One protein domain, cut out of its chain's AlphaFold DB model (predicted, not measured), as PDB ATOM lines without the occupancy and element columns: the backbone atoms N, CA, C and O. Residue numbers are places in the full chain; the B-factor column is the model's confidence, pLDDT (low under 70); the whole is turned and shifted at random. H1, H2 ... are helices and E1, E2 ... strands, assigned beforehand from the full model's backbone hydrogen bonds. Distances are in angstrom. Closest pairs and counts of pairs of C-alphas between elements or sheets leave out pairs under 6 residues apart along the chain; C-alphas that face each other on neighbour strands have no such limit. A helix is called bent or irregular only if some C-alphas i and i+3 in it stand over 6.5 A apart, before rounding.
ATOM      1  N   ASN A  15     133.833  91.329  65.893       52.78
ATOM      2  CA  ASN A  15     132.940  92.455  65.612       52.78
ATOM      3  C   ASN A  15     131.564  92.460  66.286       52.78
ATOM      4  O   ASN A  15     130.767  93.344  65.970       52.78
ATOM      5  N   HIS A  16     131.259  91.568  67.211       51.75
ATOM      6  CA  HIS A  16     129.921  91.547  67.792       51.75
ATOM      7  C   HIS A  16     129.908  92.046  69.238       51.75
ATOM      8  O   HIS A  16     130.901  91.959  69.955       51.75
ATOM      9  N   VAL A  17     128.782  92.633  69.640       55.31
ATOM     10  CA  VAL A  17     128.564  93.085  71.017       55.31
ATOM     11  C   VAL A  17     128.089  91.901  71.856       55.31
ATOM     12  O   VAL A  17     127.105  91.258  71.484       55.31
ATOM     13  N   THR A  18     128.769  91.654  72.976       55.50
ATOM     14  CA  THR A  18     128.473  90.560  73.917       55.50
ATOM     15  C   THR A  18     127.546  91.009  75.047       55.50
ATOM     16  O   THR A  18     126.711  90.243  75.507       55.50
ATOM     17  N   THR A  19     127.632  92.269  75.471       55.09
ATOM     18  CA  THR A  19     126.830  92.790  76.583       55.09
ATOM     19  C   THR A  19     126.415  94.230  76.318       55.09
ATOM     20  O   THR A  19     127.204  95.070  75.880       55.09
ATOM     21  N   VAL A  20     125.154  94.535  76.608       56.53
ATOM     22  CA  VAL A  20     124.586  95.880  76.567       56.53
ATOM     23  C   VAL A  20     123.923  96.169  77.911       56.53
ATOM     24  O   VAL A  20     122.950  95.531  78.294       56.53
ATOM     25  N   THR A  21     124.421  97.169  78.619       54.81
ATOM     26  CA  THR A  21     123.829  97.708  79.843       54.81
ATOM     27  C   THR A  21     123.297  99.108  79.556       54.81
ATOM     28  O   THR A  21     124.067 100.027  79.303       54.81
ATOM     29  N   CYS A  22     121.985  99.297  79.593       48.06
ATOM     30  CA  CYS A  22     121.363 100.615  79.486       48.06
ATOM     31  C   CYS A  22     121.103 101.159  80.898       48.06
ATOM     32  O   CYS A  22     120.541 100.458  81.740       48.06
ATOM     33  N   VAL A  23     121.537 102.386  81.168       43.84
ATOM     34  CA  VAL A  23     121.362 103.071  82.452       43.84
ATOM     35  C   VAL A  23     120.339 104.178  82.251       43.84
ATOM     36  O   VAL A  23     120.644 105.272  81.769       43.84
ATOM     37  N   TYR A  24     119.106 103.890  82.641       36.59
ATOM     38  CA  TYR A  24     117.978 104.764  82.373       36.59
ATOM     39  C   TYR A  24     117.959 105.937  83.358       36.59
ATOM     40  O   TYR A  24     117.961 105.753  84.576       36.59
ATOM     41  N   LEU A  25     117.906 107.159  82.827       33.03
ATOM     42  CA  LEU A  25     117.742 108.389  83.600       33.03
ATOM     43  C   LEU A  25     116.355 108.955  83.302       33.03
ATOM     44  O   LEU A  25     116.191 109.871  82.496       33.03
ATOM     45  N   SER A  26     115.326 108.401  83.947       31.41
ATOM     46  CA  SER A  26     113.967 108.907  83.753       31.41
ATOM     47  C   SER A  26     113.852 110.332  84.308       31.41
ATOM     48  O   SER A  26     114.032 110.550  85.505       31.41
ATOM     49  N   HIS A  27     113.521 111.296  83.451       27.52
ATOM     50  CA  HIS A  27     112.840 112.519  83.865       27.52
ATOM     51  C   HIS A  27     111.414 112.440  83.317       27.52
ATOM     52  O   HIS A  27     111.216 112.363  82.111       27.52
ATOM     53  N   ILE A  85     143.823 104.732  74.042       83.31
ATOM     54  CA  ILE A  85     143.324 105.393  72.844       83.31
ATOM     55  C   ILE A  85     142.811 104.284  71.940       83.31
ATOM     56  O   ILE A  85     143.573 103.439  71.465       83.31
ATOM     57  N   VAL A  86     141.504 104.283  71.718       85.19
ATOM     58  CA  VAL A  86     140.871 103.388  70.756       85.19
ATOM     59  C   VAL A  86     141.237 103.870  69.345       85.19
ATOM     60  O   VAL A  86     141.003 105.042  69.042       85.19
ATOM     61  N   PRO A  87     141.816 103.016  68.475       90.12
ATOM     62  CA  PRO A  87     142.115 103.387  67.095       90.12
ATOM     63  C   PRO A  87     140.873 103.899  66.366       90.12
ATOM     64  O   PRO A  87     139.773 103.376  66.572       90.12
ATOM     65  N   TYR A  88     141.058 104.890  65.495       91.81
ATOM     66  CA  TYR A  88     139.966 105.567  64.795       91.81
ATOM     67  C   TYR A  88     139.067 104.588  64.028       91.81
ATOM     68  O   TYR A  88     137.846 104.656  64.123       91.81
ATOM     69  N   GLU A  89     139.659 103.617  63.338       89.69
ATOM     70  CA  GLU A  89     138.940 102.630  62.532       89.69
ATOM     71  C   GLU A  89     138.028 101.752  63.398       89.69
ATOM     72  O   GLU A  89     136.929 101.378  62.985       89.69
ATOM     73  N   ILE A  90     138.470 101.447  64.620       87.00
ATOM     74  CA  ILE A  90     137.686 100.691  65.594       87.00
ATOM     75  C   ILE A  90     136.562 101.570  66.141       87.00
ATOM     76  O   ILE A  90     135.413 101.131  66.155       87.00
ATOM     77  N   ALA A  91     136.866 102.811  66.527       88.81
ATOM     78  CA  ALA A  91     135.873 103.762  67.024       88.81
ATOM     79  C   ALA A  91     134.737 103.993  66.013       88.81
ATOM     80  O   ALA A  91     133.564 103.814  66.341       88.81
ATOM     81  N   GLU A  92     135.080 104.269  64.753       91.94
ATOM     82  CA  GLU A  92     134.114 104.445  63.666       91.94
ATOM     83  C   GLU A  92     133.262 103.202  63.429       91.94
ATOM     84  O   GLU A  92     132.050 103.298  63.213       91.94
ATOM     85  N   LEU A  93     133.861 102.013  63.493       88.06
ATOM     86  CA  LEU A  93     133.115 100.770  63.341       88.06
ATOM     87  C   LEU A  93     132.072 100.599  64.453       88.06
ATOM     88  O   LEU A  93     130.947 100.163  64.191       88.06
ATOM     89  N   ILE A  94     132.420 100.956  65.687       87.50
ATOM     90  CA  ILE A  94     131.516 100.883  66.837       87.50
ATOM     91  C   ILE A  94     130.399 101.924  66.695       87.50
ATOM     92  O   ILE A  94     129.226 101.587  66.885       87.50
ATOM     93  N   HIS A  95     130.723 103.152  66.284       89.25
ATOM     94  CA  HIS A  95     129.728 104.195  66.014       89.25
ATOM     95  C   HIS A  95     128.744 103.776  64.923       89.25
ATOM     96  O   HIS A  95     127.530 103.888  65.109       89.25
ATOM     97  N   ARG A  96     129.229 103.189  63.822       91.19
ATOM     98  CA  ARG A  96     128.373 102.658  62.748       91.19
ATOM     99  C   ARG A  96     127.432 101.565  63.247       91.19
ATOM    100  O   ARG A  96     126.254 101.575  62.891       91.19
ATOM    101  N   LYS A  97     127.909 100.656  64.104       88.69
ATOM    102  CA  LYS A  97     127.063  99.620  64.722       88.69
ATOM    103  C   LYS A  97     126.027 100.213  65.669       88.69
ATOM    104  O   LYS A  97     124.883  99.768  65.670       88.69
ATOM    105  N   LYS A  98     126.383 101.241  66.445       92.12
ATOM    106  CA  LYS A  98     125.420 101.939  67.304       92.12
ATOM    107  C   LYS A  98     124.349 102.663  66.479       92.12
ATOM    108  O   LYS A  98     123.172 102.548  66.805       92.12
ATOM    109  N   ALA A  99     124.727 103.312  65.380       92.31
ATOM    110  CA  ALA A  99     123.779 103.930  64.453       92.31
ATOM    111  C   ALA A  99     122.868 102.893  63.766       92.31
ATOM    112  O   ALA A  99     121.674 103.133  63.592       92.31
ATOM    113  N   LEU A 100     123.405 101.721  63.405       90.75
ATOM    114  CA  LEU A 100     122.622 100.604  62.866       90.75
ATOM    115  C   LEU A 100     121.627 100.052  63.897       90.75
ATOM    116  O   LEU A 100     120.486  99.787  63.523       90.75
ATOM    117  N   TYR A 101     122.016  99.946  65.173       93.69
ATOM    118  CA  TYR A 101     121.098  99.623  66.271       93.69
ATOM    119  C   TYR A 101     119.930 100.612  66.329       93.69
ATOM    120  O   TYR A 101     118.782 100.185  66.263       93.69
ATOM    121  N   CYS A 102     120.219 101.918  66.391       94.75
ATOM    122  CA  CYS A 102     119.194 102.959  66.508       94.75
ATOM    123  C   CYS A 102     118.219 102.902  65.333       94.75
ATOM    124  O   CYS A 102     117.026 102.722  65.537       94.75
ATOM    125  N   ARG A 103     118.742 102.898  64.101       96.50
ATOM    126  CA  ARG A 103     117.913 102.788  62.897       96.50
ATOM    127  C   ARG A 103     117.066 101.514  62.887       96.50
ATOM    128  O   ARG A 103     115.908 101.571  62.486       96.50
ATOM    129  N   SER A 104     117.626 100.369  63.283       94.81
ATOM    130  CA  SER A 104     116.889  99.097  63.277       94.81
ATOM    131  C   SER A 104     115.768  99.091  64.316       94.81
ATOM    132  O   SER A 104     114.689  98.593  64.014       94.81
ATOM    133  N   ALA A 105     115.996  99.678  65.496       94.56
ATOM    134  CA  ALA A 105     114.968  99.853  66.520       94.56
ATOM    135  C   ALA A 105     113.876 100.840  66.067       94.56
ATOM    136  O   ALA A 105     112.695 100.507  66.115       94.56
ATOM    137  N   ASP A 106     114.268 102.005  65.543       96.12
ATOM    138  CA  ASP A 106     113.356 103.065  65.081       96.12
ATOM    139  C   ASP A 106     112.442 102.592  63.944       96.12
ATOM    140  O   ASP A 106     111.261 102.923  63.890       96.12
ATOM    141  N   THR A 107     112.982 101.770  63.040       96.56
ATOM    142  CA  THR A 107     112.255 101.234  61.878       96.56
ATOM    143  C   THR A 107     111.685  99.832  62.095       96.56
ATOM    144  O   THR A 107     111.185  99.231  61.144       96.56
ATOM    145  N   LYS A 108     111.762  99.291  63.322       96.19
ATOM    146  CA  LYS A 108     111.271  97.946  63.688       96.19
ATOM    147  C   LYS A 108     111.848  96.816  62.820       96.19
ATOM    148  O   LYS A 108     111.224  95.781  62.606       96.19
ATOM    149  N   GLN A 109     113.069  96.985  62.314       96.38
ATOM    150  CA  GLN A 109     113.787  95.973  61.532       96.38
ATOM    151  C   GLN A 109     114.488  94.966  62.461       96.38
ATOM    152  O   GLN A 109     115.700  94.769  62.380       96.38
ATOM    153  N   TRP A 110     113.733  94.316  63.353       93.94
ATOM    154  CA  TRP A 110     114.258  93.491  64.455       93.94
ATOM    155  C   TRP A 110     115.207  92.374  64.002       93.94
ATOM    156  O   TRP A 110     116.233  92.134  64.634       93.94
ATOM    157  N   ARG A 111     114.953  91.762  62.837       94.38
ATOM    158  CA  ARG A 111     115.812  90.711  62.252       94.38
ATOM    159  C   ARG A 111     117.265  91.157  62.028       94.38
ATOM    160  O   ARG A 111     118.181  90.333  62.076       94.38
ATOM    161  N   ARG A 112     117.491  92.460  61.826       93.38
ATOM    162  CA  ARG A 112     118.817  93.046  61.578       93.38
ATOM    163  C   ARG A 112     119.688  93.151  62.821       93.38
ATOM    164  O   ARG A 112     120.874  93.434  62.703       93.38
ATOM    165  N   PHE A 113     119.149  92.884  64.010       90.56
ATOM    166  CA  PHE A 113     119.954  92.871  65.232       90.56
ATOM    167  C   PHE A 113     121.047  91.800  65.217       90.56
ATOM    168  O   PHE A 113     122.069  91.960  65.881       90.56
ATOM    169  N   SER A 114     120.885  90.755  64.404       91.38
ATOM    170  CA  SER A 114     121.937  89.771  64.151       91.38
ATOM    171  C   SER A 114     123.191  90.350  63.483       91.38
ATOM    172  O   SER A 114     124.262  89.779  63.642       91.38
ATOM    173  N   GLU A 115     123.100  91.507  62.814       89.50
ATOM    174  CA  GLU A 115     124.242  92.180  62.174       89.50
ATOM    175  C   GLU A 115     125.205  92.828  63.191       89.50
ATOM    176  O   GLU A 115     126.323  93.198  62.831       89.50
ATOM    177  N   PHE A 116     124.785  93.031  64.449       86.88
ATOM    178  CA  PHE A 116     125.589  93.760  65.443       86.88
ATOM    179  C   PHE A 116     125.517  93.226  66.883       86.88
ATOM    180  O   PHE A 116     126.319  93.657  67.715       86.88
ATOM    181  N   ALA A 117     124.599  92.310  67.200       85.31
ATOM    182  CA  ALA A 117     124.474  91.682  68.514       85.31
ATOM    183  C   ALA A 117     124.647  90.161  68.417       85.31
ATOM    184  O   ALA A 117     123.997  89.503  67.592       85.31
ATOM    185  N   LEU A 118     125.502  89.610  69.285       87.06
ATOM    186  CA  LEU A 118     125.669  88.163  69.433       87.06
ATOM    187  C   LEU A 118     124.349  87.501  69.852       87.06
ATOM    188  O   LEU A 118     123.536  88.145  70.516       87.06
ATOM    189  N   PRO A 119     124.098  86.234  69.477       89.12
ATOM    190  CA  PRO A 119     122.915  85.522  69.953       89.12
ATOM    191  C   PRO A 119     122.876  85.440  71.488       89.12
ATOM    192  O   PRO A 119     121.820  85.662  72.072       89.12
ATOM    193  N   GLU A 120     124.020  85.245  72.137       88.44
ATOM    194  CA  GLU A 120     124.214  85.230  73.591       88.44
ATOM    195  C   GLU A 120     124.294  86.624  74.235       88.44
ATOM    196  O   GLU A 120     124.613  86.736  75.418       88.44
ATOM    197  N   ALA A 121     124.032  87.695  73.475       87.50
ATOM    198  CA  ALA A 121     124.151  89.039  74.009       87.50
ATOM    199  C   ALA A 121     123.149  89.290  75.140       87.50
ATOM    200  O   ALA A 121     121.953  89.028  74.990       87.50
ATOM    201  N   THR A 122     123.633  89.848  76.246       89.44
ATOM    202  CA  THR A 122     122.791  90.204  77.394       89.44
ATOM    203  C   THR A 122     122.382  91.673  77.345       89.44
ATOM    204  O   THR A 122     123.150  92.527  76.891       89.44
ATOM    205  N   PHE A 123     121.159  91.965  77.791       90.62
ATOM    206  CA  PHE A 123     120.580  93.308  77.799       90.62
ATOM    207  C   PHE A 123     119.953  93.588  79.157       90.62
ATOM    208  O   PHE A 123     119.003  92.908  79.535       90.62
ATOM    209  N   THR A 124     120.436  94.608  79.859       89.56
ATOM    210  CA  THR A 124     119.912  94.965  81.185       89.56
ATOM    211  C   THR A 124     119.626  96.452  81.253       89.56
ATOM    212  O   THR A 124     120.477  97.258  80.879       89.56
ATOM    213  N   PHE A 125     118.444  96.802  81.757       87.50
ATOM    214  CA  PHE A 125     118.054  98.170  82.068       87.50
ATOM    215  C   PHE A 125     118.064  98.352  83.581       87.50
ATOM    216  O   PHE A 125     117.428  97.586  84.305       87.50
ATOM    217  N   VAL A 126     118.796  99.354  84.055       87.19
ATOM    218  CA  VAL A 126     118.975  99.622  85.488       87.19
ATOM    219  C   VAL A 126     118.577 101.055  85.817       87.19
ATOM    220  O   VAL A 126     118.650 101.940  84.959       87.19
ATOM    221  N   ASP A 127     118.133 101.269  87.052       81.56
ATOM    222  CA  ASP A 127     117.882 102.610  87.579       81.56
ATOM    223  C   ASP A 127     119.212 103.270  87.963       81.56
ATOM    224  O   ASP A 127     120.111 102.615  88.495       81.56
ATOM    225  N   ALA A 128     119.348 104.570  87.714       78.75
ATOM    226  CA  ALA A 128     120.564 105.310  88.039       78.75
ATOM    227  C   ALA A 128     120.916 105.299  89.541       78.75
ATOM    228  O   ALA A 128     122.091 105.395  89.894       78.75
ATOM    229  N   LEU A 129     119.922 105.184  90.426       83.81
ATOM    230  CA  LEU A 129     120.102 105.087  91.876       83.81
ATOM    231  C   LEU A 129     120.448 103.665  92.329       83.81
ATOM    232  O   LEU A 129     121.056 103.493  93.385       83.81
ATOM    233  N   THR A 130     120.081 102.650  91.543       85.00
ATOM    234  CA  THR A 130     120.365 101.236  91.827       85.00
ATOM    235  C   THR A 130     120.946 100.541  90.591       85.00
ATOM    236  O   THR A 130     120.292  99.671  90.009       85.00
ATOM    237  N   PRO A 131     122.180 100.891  90.179       76.56
ATOM    238  CA  PRO A 131     122.768 100.438  88.915       76.56
ATOM    239  C   PRO A 131     123.038  98.927  88.855       76.56
ATOM    240  O   PRO A 131     123.265  98.394  87.774       76.56
ATOM    241  N   ASP A 132     122.996  98.236  89.996       83.94
ATOM    242  CA  ASP A 132     123.196  96.785  90.093       83.94
ATOM    243  C   ASP A 132     121.879  95.990  90.079       83.94
ATOM    244  O   ASP A 132     121.892  94.758  90.064       83.94
ATOM    245  N   ILE A 133     120.729  96.674  90.100       88.25
ATOM    246  CA  ILE A 133     119.409  96.047  90.188       88.25
ATOM    247  C   ILE A 133     118.634  96.350  88.900       88.25
ATOM    248  O   ILE A 133     118.347  97.519  88.623       88.25
ATOM    249  N   PRO A 134     118.266  95.324  88.107       89.81
ATOM    250  CA  PRO A 134     117.412  95.520  86.947       89.81
ATOM    251  C   PRO A 134     116.074  96.141  87.341       89.81
ATOM    252  O   PRO A 134     115.438  95.721  88.312       89.81
ATOM    253  N   MET A 135     115.620  97.117  86.562       90.62
ATOM    254  CA  MET A 135     114.310  97.718  86.786       90.62
ATOM    255  C   MET A 135     113.179  96.741  86.452       90.62
ATOM    256  O   MET A 135     113.340  95.804  85.666       90.62
ATOM    257  N   THR A 136     112.007  96.992  87.032       91.75
ATOM    258  CA  THR A 136     110.766  96.299  86.674       91.75
ATOM    259  C   THR A 136     109.790  97.304  86.068       91.75
ATOM    260  O   THR A 136     109.424  98.274  86.728       91.75
ATOM    261  N   GLU A 137     109.337  97.065  84.839       84.94
ATOM    262  CA  GLU A 137     108.302  97.863  84.169       84.94
ATOM    263  C   GLU A 137     107.070  96.980  83.938       84.94
ATOM    264  O   GLU A 137     107.173  95.909  83.348       84.94
ATOM    265  N   GLY A 138     105.895  97.381  84.437       86.62
ATOM    266  CA  GLY A 138     104.654  96.619  84.217       86.62
ATOM    267  C   GLY A 138     104.690  95.169  84.731       86.62
ATOM    268  O   GLY A 138     104.003  94.312  84.190       86.62
ATOM    269  N   GLY A 139     105.513  94.882  85.747       89.81
ATOM    270  CA  GLY A 139     105.735  93.527  86.270       89.81
ATOM    271  C   GLY A 139     106.788  92.707  85.512       89.81
ATOM    272  O   GLY A 139     107.142  91.622  85.969       89.81
ATOM    273  N   GLN A 140     107.334  93.219  84.406       90.56
ATOM    274  CA  GLN A 140     108.429  92.593  83.671       90.56
ATOM    275  C   GLN A 140     109.781  93.070  84.208       90.56
ATOM    276  O   GLN A 140     110.061  94.267  84.234       90.56
ATOM    277  N   CYS A 141     110.652  92.127  84.580       94.06
ATOM    278  CA  CYS A 141     112.060  92.414  84.857       94.06
ATOM    279  C   CYS A 141     112.779  92.759  83.546       94.06
ATOM    280  O   CYS A 141     112.776  91.960  82.605       94.06
ATOM    281  N   MET A 142     113.403  93.933  83.484       91.75
ATOM    282  CA  MET A 142     114.052  94.464  82.283       91.75
ATOM    283  C   MET A 142     115.495  93.953  82.153       91.75
ATOM    284  O   MET A 142     116.454  94.721  82.063       91.75
ATOM    285  N   SER A 143     115.640  92.629  82.173       92.81
ATOM    286  CA  SER A 143     116.898  91.905  82.004       92.81
ATOM    287  C   SER A 143     116.681  90.709  81.081       92.81
ATOM    288  O   SER A 143     115.810  89.873  81.325       92.81
ATOM    289  N   PHE A 144     117.470  90.630  80.014       91.25
ATOM    290  CA  PHE A 144     117.350  89.639  78.952       91.25
ATOM    291  C   PHE A 144     118.694  88.939  78.768       91.25
ATOM    292  O   PHE A 144     119.716  89.582  78.522       91.25
ATOM    293  N   SER A 145     118.703  87.613  78.881       92.25
ATOM    294  CA  SER A 145     119.928  86.804  78.865       92.25
ATOM    295  C   SER A 145     120.449  86.467  77.465       92.25
ATOM    296  O   SER A 145     121.542  85.924  77.343       92.25
ATOM    297  N   HIS A 146     119.678  86.755  76.417       92.50
ATOM    298  CA  HIS A 146     120.066  86.539  75.027       92.50
ATOM    299  C   HIS A 146     119.294  87.483  74.096       92.50
ATOM    300  O   HIS A 146     118.207  87.972  74.430       92.50
ATOM    301  N   ARG A 147     119.831  87.698  72.891       92.69
ATOM    302  CA  ARG A 147     119.286  88.632  71.894       92.69
ATOM    303  C   ARG A 147     117.829  88.352  71.557       92.69
ATOM    304  O   ARG A 147     117.029  89.276  71.523       92.69
ATOM    305  N   ASP A 148     117.475  87.096  71.325       95.56
ATOM    306  CA  ASP A 148     116.130  86.775  70.842       95.56
ATOM    307  C   ASP A 148     115.049  87.046  71.912       95.56
ATOM    308  O   ASP A 148     113.949  87.465  71.565       95.56
ATOM    309  N   ALA A 149     115.363  86.923  73.211       94.75
ATOM    310  CA  ALA A 149     114.443  87.315  74.285       94.75
ATOM    311  C   ALA A 149     114.206  88.831  74.304       94.75
ATOM    312  O   ALA A 149     113.066  89.276  74.434       94.75
ATOM    313  N   PHE A 150     115.273  89.616  74.125       93.56
ATOM    314  CA  PHE A 150     115.182  91.070  73.990       93.56
ATOM    315  C   PHE A 150     114.324  91.463  72.779       93.56
ATOM    316  O   PHE A 150     113.432  92.300  72.899       93.56
ATOM    317  N   LEU A 151     114.558  90.837  71.620       95.12
ATOM    318  CA  LEU A 151     113.814  91.139  70.395       95.12
ATOM    319  C   LEU A 151     112.336  90.794  70.518       95.12
ATOM    320  O   LEU A 151     111.513  91.645  70.210       95.12
ATOM    321  N   ASN A 152     112.000  89.604  71.020       96.12
ATOM    322  CA  ASN A 152     110.606  89.187  71.175       96.12
ATOM    323  C   ASN A 152     109.828  90.137  72.096       96.12
ATOM    324  O   ASN A 152     108.677  90.468  71.816       96.12
ATOM    325  N   TYR A 153     110.460  90.601  73.180       94.75
ATOM    326  CA  TYR A 153     109.840  91.563  74.086       94.75
ATOM    327  C   TYR A 153     109.574  92.907  73.396       94.75
ATOM    328  O   TYR A 153     108.446  93.400  73.416       94.75
ATOM    329  N   PHE A 154     110.594  93.499  72.766       93.75
ATOM    330  CA  PHE A 154     110.458  94.823  72.156       93.75
ATOM    331  C   PHE A 154     109.655  94.819  70.854       93.75
ATOM    332  O   PHE A 154     109.002  95.816  70.564       93.75
ATOM    333  N   GLU A 155     109.640  93.722  70.099       95.44
ATOM    334  CA  GLU A 155     108.801  93.583  68.906       95.44
ATOM    335  C   GLU A 155     107.316  93.719  69.254       95.44
ATOM    336  O   GLU A 155     106.615  94.511  68.622       95.44
ATOM    337  N   GLU A 156     106.862  93.038  70.309       94.44
ATOM    338  CA  GLU A 156     105.482  93.148  70.783       94.44
ATOM    339  C   GLU A 156     105.229  94.493  71.480       94.44
ATOM    340  O   GLU A 156     104.270  95.196  71.157       94.44
ATOM    341  N   ARG A 157     106.111  94.898  72.407       90.81
ATOM    342  CA  ARG A 157     105.950  96.123  73.214       90.81
ATOM    343  C   ARG A 157     105.878  97.394  72.367       90.81
ATOM    344  O   ARG A 157     105.175  98.334  72.748       90.81
ATOM    345  N   ASN A 158     106.598  97.422  71.246       91.50
ATOM    346  CA  ASN A 158     106.754  98.602  70.398       91.50
ATOM    347  C   ASN A 158     105.928  98.527  69.109       91.50
ATOM    348  O   ASN A 158     106.078  99.394  68.243       91.50
ATOM    349  N   LYS A 159     105.059  97.520  68.946       92.94
ATOM    350  CA  LYS A 159     104.326  97.293  67.691       92.94
ATOM    351  C   LYS A 159     103.525  98.513  67.223       92.94
ATOM    352  O   LYS A 159     103.575  98.835  66.037       92.94
ATOM    353  N   ASP A 160     102.946  99.271  68.153       91.81
ATOM    354  CA  ASP A 160     102.102 100.444  67.869       91.81
ATOM    355  C   ASP A 160     102.825 101.790  68.070       91.81
ATOM    356  O   ASP A 160     102.259 102.853  67.818       91.81
ATOM    357  N   LEU A 161     104.088 101.760  68.505       91.88
ATOM    358  CA  LEU A 161     104.855 102.951  68.870       91.88
ATOM    359  C   LEU A 161     105.849 103.329  67.766       91.88
ATOM    360  O   LEU A 161     106.365 102.468  67.053       91.88
ATOM    361  N   GLN A 162     106.123 104.618  67.611       94.00
ATOM    362  CA  GLN A 162     107.192 105.153  66.773       94.00
ATOM    363  C   GLN A 162     108.292 105.715  67.662       94.00
ATOM    364  O   GLN A 162     108.006 106.350  68.675       94.00
ATOM    365  N   TYR A 163     109.543 105.487  67.268       92.50
ATOM    366  CA  TYR A 163     110.711 105.947  68.006       92.50
ATOM    367  C   TYR A 163     111.680 106.669  67.088       92.50
ATOM    368  O   TYR A 163     111.801 106.351  65.903       92.50
ATOM    369  N   ILE A 164     112.403 107.614  67.672       96.00
ATOM    370  CA  ILE A 164     113.638 108.135  67.106       96.00
ATOM    371  C   ILE A 164     114.688 108.198  68.209       96.00
ATOM    372  O   ILE A 164     114.501 108.888  69.213       96.00
ATOM    373  N   HIS A 165     115.793 107.475  68.029       94.56
ATOM    374  CA  HIS A 165     116.929 107.513  68.946       94.56
ATOM    375  C   HIS A 165     118.013 108.456  68.416       94.56
ATOM    376  O   HIS A 165     118.591 108.234  67.352       94.56
ATOM    377  N   SER A 166     118.359 109.467  69.208       93.81
ATOM    378  CA  SER A 166     119.524 110.327  69.009       93.81
ATOM    379  C   SER A 166     120.627 109.932  69.987       93.81
ATOM    380  O   SER A 166     120.377 109.772  71.182       93.81
ATOM    381  N   VAL A 167     121.850 109.745  69.490       90.69
ATOM    382  CA  VAL A 167     122.988 109.269  70.289       90.69
ATOM    383  C   VAL A 167     124.156 110.239  70.206       90.69
ATOM    384  O   VAL A 167     124.455 110.771  69.138       90.69
ATOM    385  N   GLY A 168     124.814 110.466  71.342       90.19
ATOM    386  CA  GLY A 168     126.021 111.284  71.423       90.19
ATOM    387  C   GLY A 168     127.258 110.613  70.804       90.19
ATOM    388  O   GLY A 168     127.188 109.473  70.341       90.19
ATOM    389  N   PRO A 169     128.420 111.296  70.830       86.75
ATOM    390  CA  PRO A 169     129.658 110.831  70.197       86.75
ATOM    391  C   PRO A 169     130.241 109.547  70.799       86.75
ATOM    392  O   PRO A 169     131.021 108.896  70.127       86.75
ATOM    393  N   GLY A 170     129.838 109.149  72.009       86.94
ATOM    394  CA  GLY A 170     130.304 107.922  72.649       86.94
ATOM    395  C   GLY A 170     131.694 108.036  73.277       86.94
ATOM    396  O   GLY A 170     132.607 108.633  72.718       86.94
ATOM    397  N   GLU A 171     131.865 107.434  74.445       89.44
ATOM    398  CA  GLU A 171     133.154 107.268  75.109       89.44
ATOM    399  C   GLU A 171     133.596 105.811  74.990       89.44
ATOM    400  O   GLU A 171     132.842 104.914  75.366       89.44
ATOM    401  N   LEU A 172     134.796 105.561  74.465       87.69
ATOM    402  CA  LEU A 172     135.273 104.218  74.126       87.69
ATOM    403  C   LEU A 172     136.588 103.909  74.840       87.69
ATOM    404  O   LEU A 172     137.514 104.717  74.816       87.69
ATOM    405  N   TYR A 173     136.694 102.709  75.408       86.50
ATOM    406  CA  TYR A 173     137.856 102.264  76.175       86.50
ATOM    407  C   TYR A 173     138.106 100.774  75.937       86.50
ATOM    408  O   TYR A 173     137.153 100.000  75.848       86.50
ATOM    409  N   PHE A 174     139.366 100.335  75.887       86.00
ATOM    410  CA  PHE A 174     139.652  98.910  76.052       86.00
ATOM    411  C   PHE A 174     139.620  98.547  77.538       86.00
ATOM    412  O   PHE A 174     140.064  99.319  78.393       86.00
ATOM    413  N   VAL A 175     139.096  97.362  77.827       83.00
ATOM    414  CA  VAL A 175     139.060  96.746  79.154       83.00
ATOM    415  C   VAL A 175     139.545  95.304  79.046       83.00
ATOM    416  O   VAL A 175     139.465  94.696  77.978       83.00
ATOM    417  N   ASP A 176     140.059  94.755  80.139       82.44
ATOM    418  CA  ASP A 176     140.361  93.328  80.205       82.44
ATOM    419  C   ASP A 176     139.056  92.567  80.453       82.44
ATOM    420  O   ASP A 176     138.324  92.870  81.397       82.44
ATOM    421  N   GLY A 177     138.747  91.598  79.597       74.69
ATOM    422  CA  GLY A 177     137.641  90.670  79.800       74.69
ATOM    423  C   GLY A 177     138.113  89.229  79.864       74.69
ATOM    424  O   GLY A 177     139.311  88.935  79.905       74.69
ATOM    425  N   LYS A 178     137.146  88.313  79.898       72.19
ATOM    426  CA  LYS A 178     137.393  86.897  80.194       72.19
ATOM    427  C   LYS A 178     138.301  86.224  79.160       72.19
ATOM    428  O   LYS A 178     139.161  85.434  79.538       72.19
ATOM    429  N   ASP A 179     138.133  86.586  77.889       73.00
ATOM    430  CA  ASP A 179     138.799  85.945  76.747       73.00
ATOM    431  C   ASP A 179     139.790  86.883  76.024       73.00
ATOM    432  O   ASP A 179     140.202  86.626  74.891       73.00
ATOM    433  N   GLY A 180     140.189  87.987  76.667       77.44
ATOM    434  CA  GLY A 180     141.159  88.942  76.131       77.44
ATOM    435  C   GLY A 180     140.707  90.393  76.261       77.44
ATOM    436  O   GLY A 180     139.922  90.742  77.139       77.44
ATOM    437  N   LYS A 181     141.227  91.261  75.385       78.94
ATOM    438  CA  LYS A 181     140.834  92.674  75.373       78.94
ATOM    439  C   LYS A 181     139.411  92.813  74.850       78.94
ATOM    440  O   LYS A 181     139.109  92.445  73.717       78.94
ATOM    441  N   GLU A 182     138.563  93.422  75.651       84.25
ATOM    442  CA  GLU A 182     137.218  93.823  75.278       84.25
ATOM    443  C   GLU A 182     137.163  95.333  75.115       84.25
ATOM    444  O   GLU A 182     138.065  96.071  75.514       84.25
ATOM    445  N   MET A 183     136.101  95.806  74.491       85.19
ATOM    446  CA  MET A 183     135.865  97.220  74.291       85.19
ATOM    447  C   MET A 183     134.602  97.610  75.042       85.19
ATOM    448  O   MET A 183     133.545  97.011  74.848       85.19
ATOM    449  N   LYS A 184     134.749  98.596  75.929       86.06
ATOM    450  CA  LYS A 184     133.671  99.250  76.656       86.06
ATOM    451  C   LYS A 184     133.319 100.542  75.937       86.06
ATOM    452  O   LYS A 184     134.203 101.327  75.607       86.06
ATOM    453  N   ALA A 185     132.033 100.772  75.737       86.81
ATOM    454  CA  ALA A 185     131.525 101.965  75.092       86.81
ATOM    455  C   ALA A 185     130.362 102.558  75.884       86.81
ATOM    456  O   ALA A 185     129.502 101.807  76.329       86.81
ATOM    457  N   ILE A 186     130.327 103.875  76.062       88.06
ATOM    458  CA  ILE A 186     129.290 104.583  76.820       88.06
ATOM    459  C   ILE A 186     128.699 105.672  75.929       88.06
ATOM    460  O   ILE A 186     129.440 106.491  75.406       88.06
ATOM    461  N   TRP A 187     127.380 105.714  75.756       88.38
ATOM    462  CA  TRP A 187     126.700 106.756  74.980       88.38
ATOM    463  C   TRP A 187     125.631 107.450  75.800       88.38
ATOM    464  O   TRP A 187     124.815 106.779  76.422       88.38
ATOM    465  N   SER A 188     125.544 108.772  75.678       89.31
ATOM    466  CA  SER A 188     124.295 109.471  75.959       89.31
ATOM    467  C   SER A 188     123.284 109.177  74.855       89.31
ATOM    468  O   SER A 188     123.620 109.170  73.665       89.31
ATOM    469  N   VAL A 189     122.041 108.921  75.249       88.12
ATOM    470  CA  VAL A 189     120.923 108.680  74.342       88.12
ATOM    471  C   VAL A 189     119.751 109.546  74.753       88.12
ATOM    472  O   VAL A 189     119.395 109.606  75.924       88.12
ATOM    473  N   ILE A 190     119.142 110.190  73.767       90.69
ATOM    474  CA  ILE A 190     117.831 110.817  73.882       90.69
ATOM    475  C   ILE A 190     116.929 110.074  72.911       90.69
ATOM    476  O   ILE A 190     117.311 109.858  71.760       90.69
ATOM    477  N   PHE A 191     115.744 109.682  73.354       89.44
ATOM    478  CA  PHE A 191     114.752 109.106  72.462       89.44
ATOM    479  C   PHE A 191     113.430 109.844  72.590       89.44
ATOM    480  O   PHE A 191     113.018 110.240  73.681       89.44
ATOM    481  N   HIS A 192     112.762 110.007  71.455       92.50
ATOM    482  CA  HIS A 192     111.377 110.444  71.413       92.50
ATOM    483  C   HIS A 192     110.520 109.250  71.024       92.50
ATOM    484  O   HIS A 192     110.890 108.485  70.133       92.50
ATOM    485  N   VAL A 193     109.400 109.093  71.718       91.88
ATOM    486  CA  VAL A 193     108.398 108.068  71.448       91.88
ATOM    487  C   VAL A 193     107.062 108.741  71.195       91.88
ATOM    488  O   VAL A 193     106.719 109.712  71.867       91.88
ATOM    489  N   GLY A 194     106.307 108.223  70.241       90.56
ATOM    490  CA  GLY A 194     104.924 108.614  70.018       90.56
ATOM    491  C   GLY A 194     104.091 107.431  69.564       90.56
ATOM    492  O   GLY A 194     104.633 106.392  69.176       90.56
ATOM    493  N   ASP A 195     102.776 107.580  69.608       88.12
ATOM    494  CA  ASP A 195     101.897 106.637  68.923       88.12
ATOM    495  C   ASP A 195     102.116 106.713  67.408       88.12
ATOM    496  O   ASP A 195     102.353 107.783  66.846       88.12
ATOM    497  N   GLY A 196     102.028 105.570  66.724       78.38
ATOM    498  CA  GLY A 196     102.086 105.542  65.261       78.38
ATOM    499  C   GLY A 196     100.851 106.127  64.573       78.38
ATOM    500  O   GLY A 196     100.895 106.385  63.371       78.38
ATOM    501  N   GLU A 197      99.770 106.339  65.325       78.06
ATOM    502  CA  GLU A 197      98.527 106.946  64.863       78.06
ATOM    503  C   GLU A 197      98.342 108.331  65.500       78.06
ATOM    504  O   GLU A 197      98.468 108.488  66.713       78.06
ATOM    505  N   GLU A 198      97.964 109.326  64.691       66.69
ATOM    506  CA  GLU A 198      97.747 110.724  65.114       66.69
ATOM    507  C   GLU A 198      96.739 110.888  66.270       66.69
ATOM    508  O   GLU A 198      96.735 111.905  66.962       66.69
ATOM    509  N   THR A 199      95.853 109.915  66.480       60.50
ATOM    510  CA  THR A 199      94.625 110.076  67.271       60.50
ATOM    511  C   THR A 199      94.767 109.752  68.755       60.50
ATOM    512  O   THR A 199      93.899 110.142  69.536       60.50
ATOM    513  N   ARG A 200      95.828 109.051  69.169       66.38
ATOM    514  CA  ARG A 200      95.993 108.600  70.564       66.38
ATOM    515  C   ARG A 200      96.764 109.589  71.444       66.38
ATOM    516  O   ARG A 200      96.594 109.582  72.662       66.38
ATOM    517  N   GLY A 201      97.518 110.501  70.832       75.81
ATOM    518  CA  GLY A 201      98.098 111.667  71.498       75.81
ATOM    519  C   GLY A 201      99.251 111.382  72.466       75.81
ATOM    520  O   GLY A 201      99.779 112.339  73.040       75.81
ATOM    521  N   PHE A 202      99.694 110.130  72.646       82.25
ATOM    522  CA  PHE A 202     100.844 109.846  73.500       82.25
ATOM    523  C   PHE A 202     102.134 110.302  72.825       82.25
ATOM    524  O   PHE A 202     102.455 109.895  71.709       82.25
ATOM    525  N   HIS A 203     102.887 111.133  73.542       85.75
ATOM    526  CA  HIS A 203     104.237 111.541  73.185       85.75
ATOM    527  C   HIS A 203     105.090 111.533  74.448       85.75
ATOM    528  O   HIS A 203     104.707 112.084  75.480       85.75
ATOM    529  N   GLY A 204     106.256 110.912  74.363       86.38
ATOM    530  CA  GLY A 204     107.225 110.828  75.440       86.38
ATOM    531  C   GLY A 204     108.608 111.220  74.948       86.38
ATOM    532  O   GLY A 204     108.953 111.051  73.780       86.38
ATOM    533  N   THR A 205     109.418 111.749  75.853       87.00
ATOM    534  CA  THR A 205     110.856 111.915  75.639       87.00
ATOM    535  C   THR A 205     111.567 111.288  76.820       87.00
ATOM    536  O   THR A 205     111.187 111.538  77.961       87.00
ATOM    537  N   GLY A 206     112.575 110.470  76.545       81.81
ATOM    538  CA  GLY A 206     113.426 109.870  77.562       81.81
ATOM    539  C   GLY A 206     114.901 110.123  77.283       81.81
ATOM    540  O   GLY A 206     115.296 110.438  76.157       81.81
ATOM    541  N   ALA A 207     115.711 109.984  78.329       69.06
ATOM    542  CA  ALA A 207     117.160 110.052  78.258       69.06
ATOM    543  C   ALA A 207     117.779 108.858  78.999       69.06
ATOM    544  O   ALA A 207     117.273 108.418  80.030       69.06
ATOM    545  N   ASP A 208     118.868 108.323  78.461       62.25
ATOM    546  CA  ASP A 208     119.546 107.133  78.980       62.25
ATOM    547  C   ASP A 208     121.063 107.257  78.741       62.25
ATOM    548  O   ASP A 208     121.514 107.975  77.841       62.25
ATOM    549  N   THR A 209     121.863 106.573  79.557       60.69
ATOM    550  CA  THR A 209     123.284 106.324  79.317       60.69
ATOM    551  C   THR A 209     123.505 104.845  79.003       60.69
ATOM    552  O   THR A 209     123.442 103.985  79.874       60.69
ATOM    553  N   ILE A 210     123.855 104.523  77.761       60.69
ATOM    554  CA  ILE A 210     124.041 103.136  77.328       60.69
ATOM    555  C   ILE A 210     125.508 102.752  77.414       60.69
ATOM    556  O   ILE A 210     126.321 103.242  76.637       60.69
ATOM    557  N   THR A 211     125.822 101.811  78.294       64.50
ATOM    558  CA  THR A 211     127.103 101.112  78.364       64.50
ATOM    559  C   THR A 211     127.045  99.823  77.538       64.50
ATOM    560  O   THR A 211     126.105  99.047  77.626       64.50
ATOM    561  N   LYS A 212     128.046  99.539  76.715       58.47
ATOM    562  CA  LYS A 212     128.209  98.250  76.032       58.47
ATOM    563  C   LYS A 212     129.584  97.697  76.332       58.47
ATOM    564  O   LYS A 212     130.537  98.470  76.375       58.47
ATOM    565  N   SER A 213     129.692  96.386  76.473       64.38
ATOM    566  CA  SER A 213     130.966  95.679  76.413       64.38
ATOM    567  C   SER A 213     130.913  94.587  75.348       64.38
ATOM    568  O   SER A 213     129.868  93.998  75.065       64.38
ATOM    569  N   GLY A 214     132.033  94.356  74.679       53.41
ATOM    570  CA  GLY A 214     132.133  93.311  73.668       53.41
ATOM    571  C   GLY A 214     133.565  92.857  73.484       53.41
ATOM    572  O   GLY A 214     134.492  93.668  73.528       53.41
ATOM    573  N   SER A 215     133.740  91.559  73.278       42.50
ATOM    574  CA  SER A 215     135.060  90.952  73.175       42.50
ATOM    575  C   SER A 215     135.678  91.208  71.800       42.50
ATOM    576  O   SER A 215     135.017  91.089  70.767       42.50
ATOM    577  N   ARG A 216     136.968  91.566  71.768       39.62
ATOM    578  CA  ARG A 216     137.752  91.648  70.533       39.62
ATOM    579  C   ARG A 216     138.688  90.447  70.473       39.62
ATOM    580  O   ARG A 216     139.598  90.331  71.287       39.62
ATOM    581  N   SER A 217     138.540  89.614  69.444       27.25
ATOM    582  CA  SER A 217     139.625  88.717  69.046       27.25
ATOM    583  C   SER A 217     140.711  89.559  68.366       27.25
ATOM    584  O   SER A 217     140.436  90.329  67.440       27.25
ATOM    585  N   VAL A 218     141.926  89.514  68.910       24.77
ATOM    586  CA  VAL A 218     143.058  90.347  68.491       24.77
ATOM    587  C   VAL A 218     143.437  90.011  67.047       24.77
ATOM    588  O   VAL A 218     143.787  88.879  66.735       24.77
ATOM    589  N   MET A 219     143.415  91.016  66.169       21.25
ATOM    590  CA  MET A 219     144.020  90.923  64.842       21.25
ATOM    591  C   MET A 219     145.540  91.065  65.016       21.25
ATOM    592  O   MET A 219     146.058  92.178  65.077       21.25
ATOM    593  N   THR A 220     146.254  89.951  65.178       22.48
ATOM    594  CA  THR A 220     147.706  89.898  64.965       22.48
ATOM    595  C   THR A 220     147.962  89.488  63.519       22.48
ATOM    596  O   THR A 220     147.679  88.360  63.123       22.48
ATOM    597  N   GLY A 221     148.489  90.410  62.716       20.48
ATOM    598  CA  GLY A 221     148.904  90.105  61.351       20.48
ATOM    599  C   GLY A 221     149.010  91.328  60.455       20.48
ATOM    600  O   GLY A 221     148.138  91.526  59.614       20.48
ATOM    601  N   LEU A 222     150.053  92.137  60.663       23.12
ATOM    602  CA  LEU A 222     151.125  92.442  59.701       23.12
ATOM    603  C   LEU A 222     152.130  93.402  60.351       23.12
ATOM    604  O   LEU A 222     151.683  94.403  60.951       23.12
TER     605      LEU A 222
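What this domain is: This is residues 15 to 27 and 85 to 222 of the 222 residues of the protein "SnoaL-like domain-containing protein" of Podospora anserina (strain S / ATCC MYA-4624 / DSM 980 / FGSC 10383) (UniProt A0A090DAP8). A strongly twisted sheet of seven strands curves like a trough, with E6 and E7 as its long bent spine, and three helices run in succession across its open side. H1 packs along E4 and E6, H3 packs beside E2, and the short H2 joins the two. The printed part has 151 residues with three named helices and seven named strands in the order E1 H1 H2 E2 E3 H3 E4 E5 E6 E7, of mixed class. The sheet is branched and mixed: E1 and E2 are parallel, the other neighbour pairs antiparallel. The whole is compact, with a radius of gyration of the C-alphas of 16.0 A, and spans 60 by 29 by 26 A, the loop at Thr 199 and the tail to Leu 222 making the two far ends.

How they stand to each other: E6, residues 180 to 195, has three neighbours. E5, residues 171 to 177, and E4, residues 161 to 167, lie on one side of it, and E7, residues 203 to 215, on the other side. E5, E6 and E7 form a meander, each strand the antiparallel neighbour of the one before. Within hydrogen-bond range are N 173 and O 184 across E5 and E6, at 2.9 A, N 164 and O 192 across E4 and E6, at 3.0 A, and N 187 and O 210 across E6 and E7, at 2.8 A. E6 bends by 57 degrees at residue 190 and E7 by 53 degrees at residue 207. E1, residues 17 to 25, is antiparallel to E7, with N 21 and O 211 at 2.7 A. On the other side of E1 is E2, residues 117 to 127, parallel to it, with N 22 and O 124 at 2.8 A; E2 bends by 102 degrees at residue 120. E2 forms a hairpin with the edge strand E3, residues 130 to 134, with N 130 and O 127 at 3.0 A. H1, residues 88 to 106, is on the sheet at a height over the sheet of 7.5 A; its closest C-alphas to E4 are those of Asp 106 and Tyr 163, 4.9 A apart. With residues 101 to 104 alone H1 touches H2, residues 110 to 115, in a helical hairpin at a shallow tilt of 13 degrees, closest at the C-alphas of Ser 104 and Trp 110, 6.3 A. H2 only just touches H3, residues 147 to 157, with 3 pairs of C-alphas within 8 A, the closest those of Trp 110 and Leu 151, 6.4 A. H3 is on the sheet, over none of its strands; its closest C-alphas to E2 are those of Arg 147 and Pro 119, 5.2 A. In H1 and H3 every O i to N i+4 pair is within hydrogen-bond range; in H2 it is 0 of 2, with 2 of 3 O i to N i+3 pairs.

Where its parts are: E6 is 43.7 A long, E7 37.1 A, H1 26.7 A, E2 22.9 A and E1 22.6 A. E1 begins at C-alpha 17 (128.564, 93.085, 71.017), H1 at C-alpha 88 (139.966, 105.567, 64.795), and E7 ends at C-alpha 215 (135.060, 90.952, 73.175).

The domain as a whole: The two farthest C-alphas, those of Thr 199 and Leu 222, are 59.7 A apart. Residues 28 to 84 are cut out, with 33.2 A between C-alphas 27 and 85. Of the links printed whole, E3 to H3 is long, 12 residues; its residues 143 to 144 pair antiparallel with residues 123 to 124 of E2. The mean pLDDT of the printed part is 80.1, with residues 15 to 27, 198 to 200 and 207 to 222 under 70.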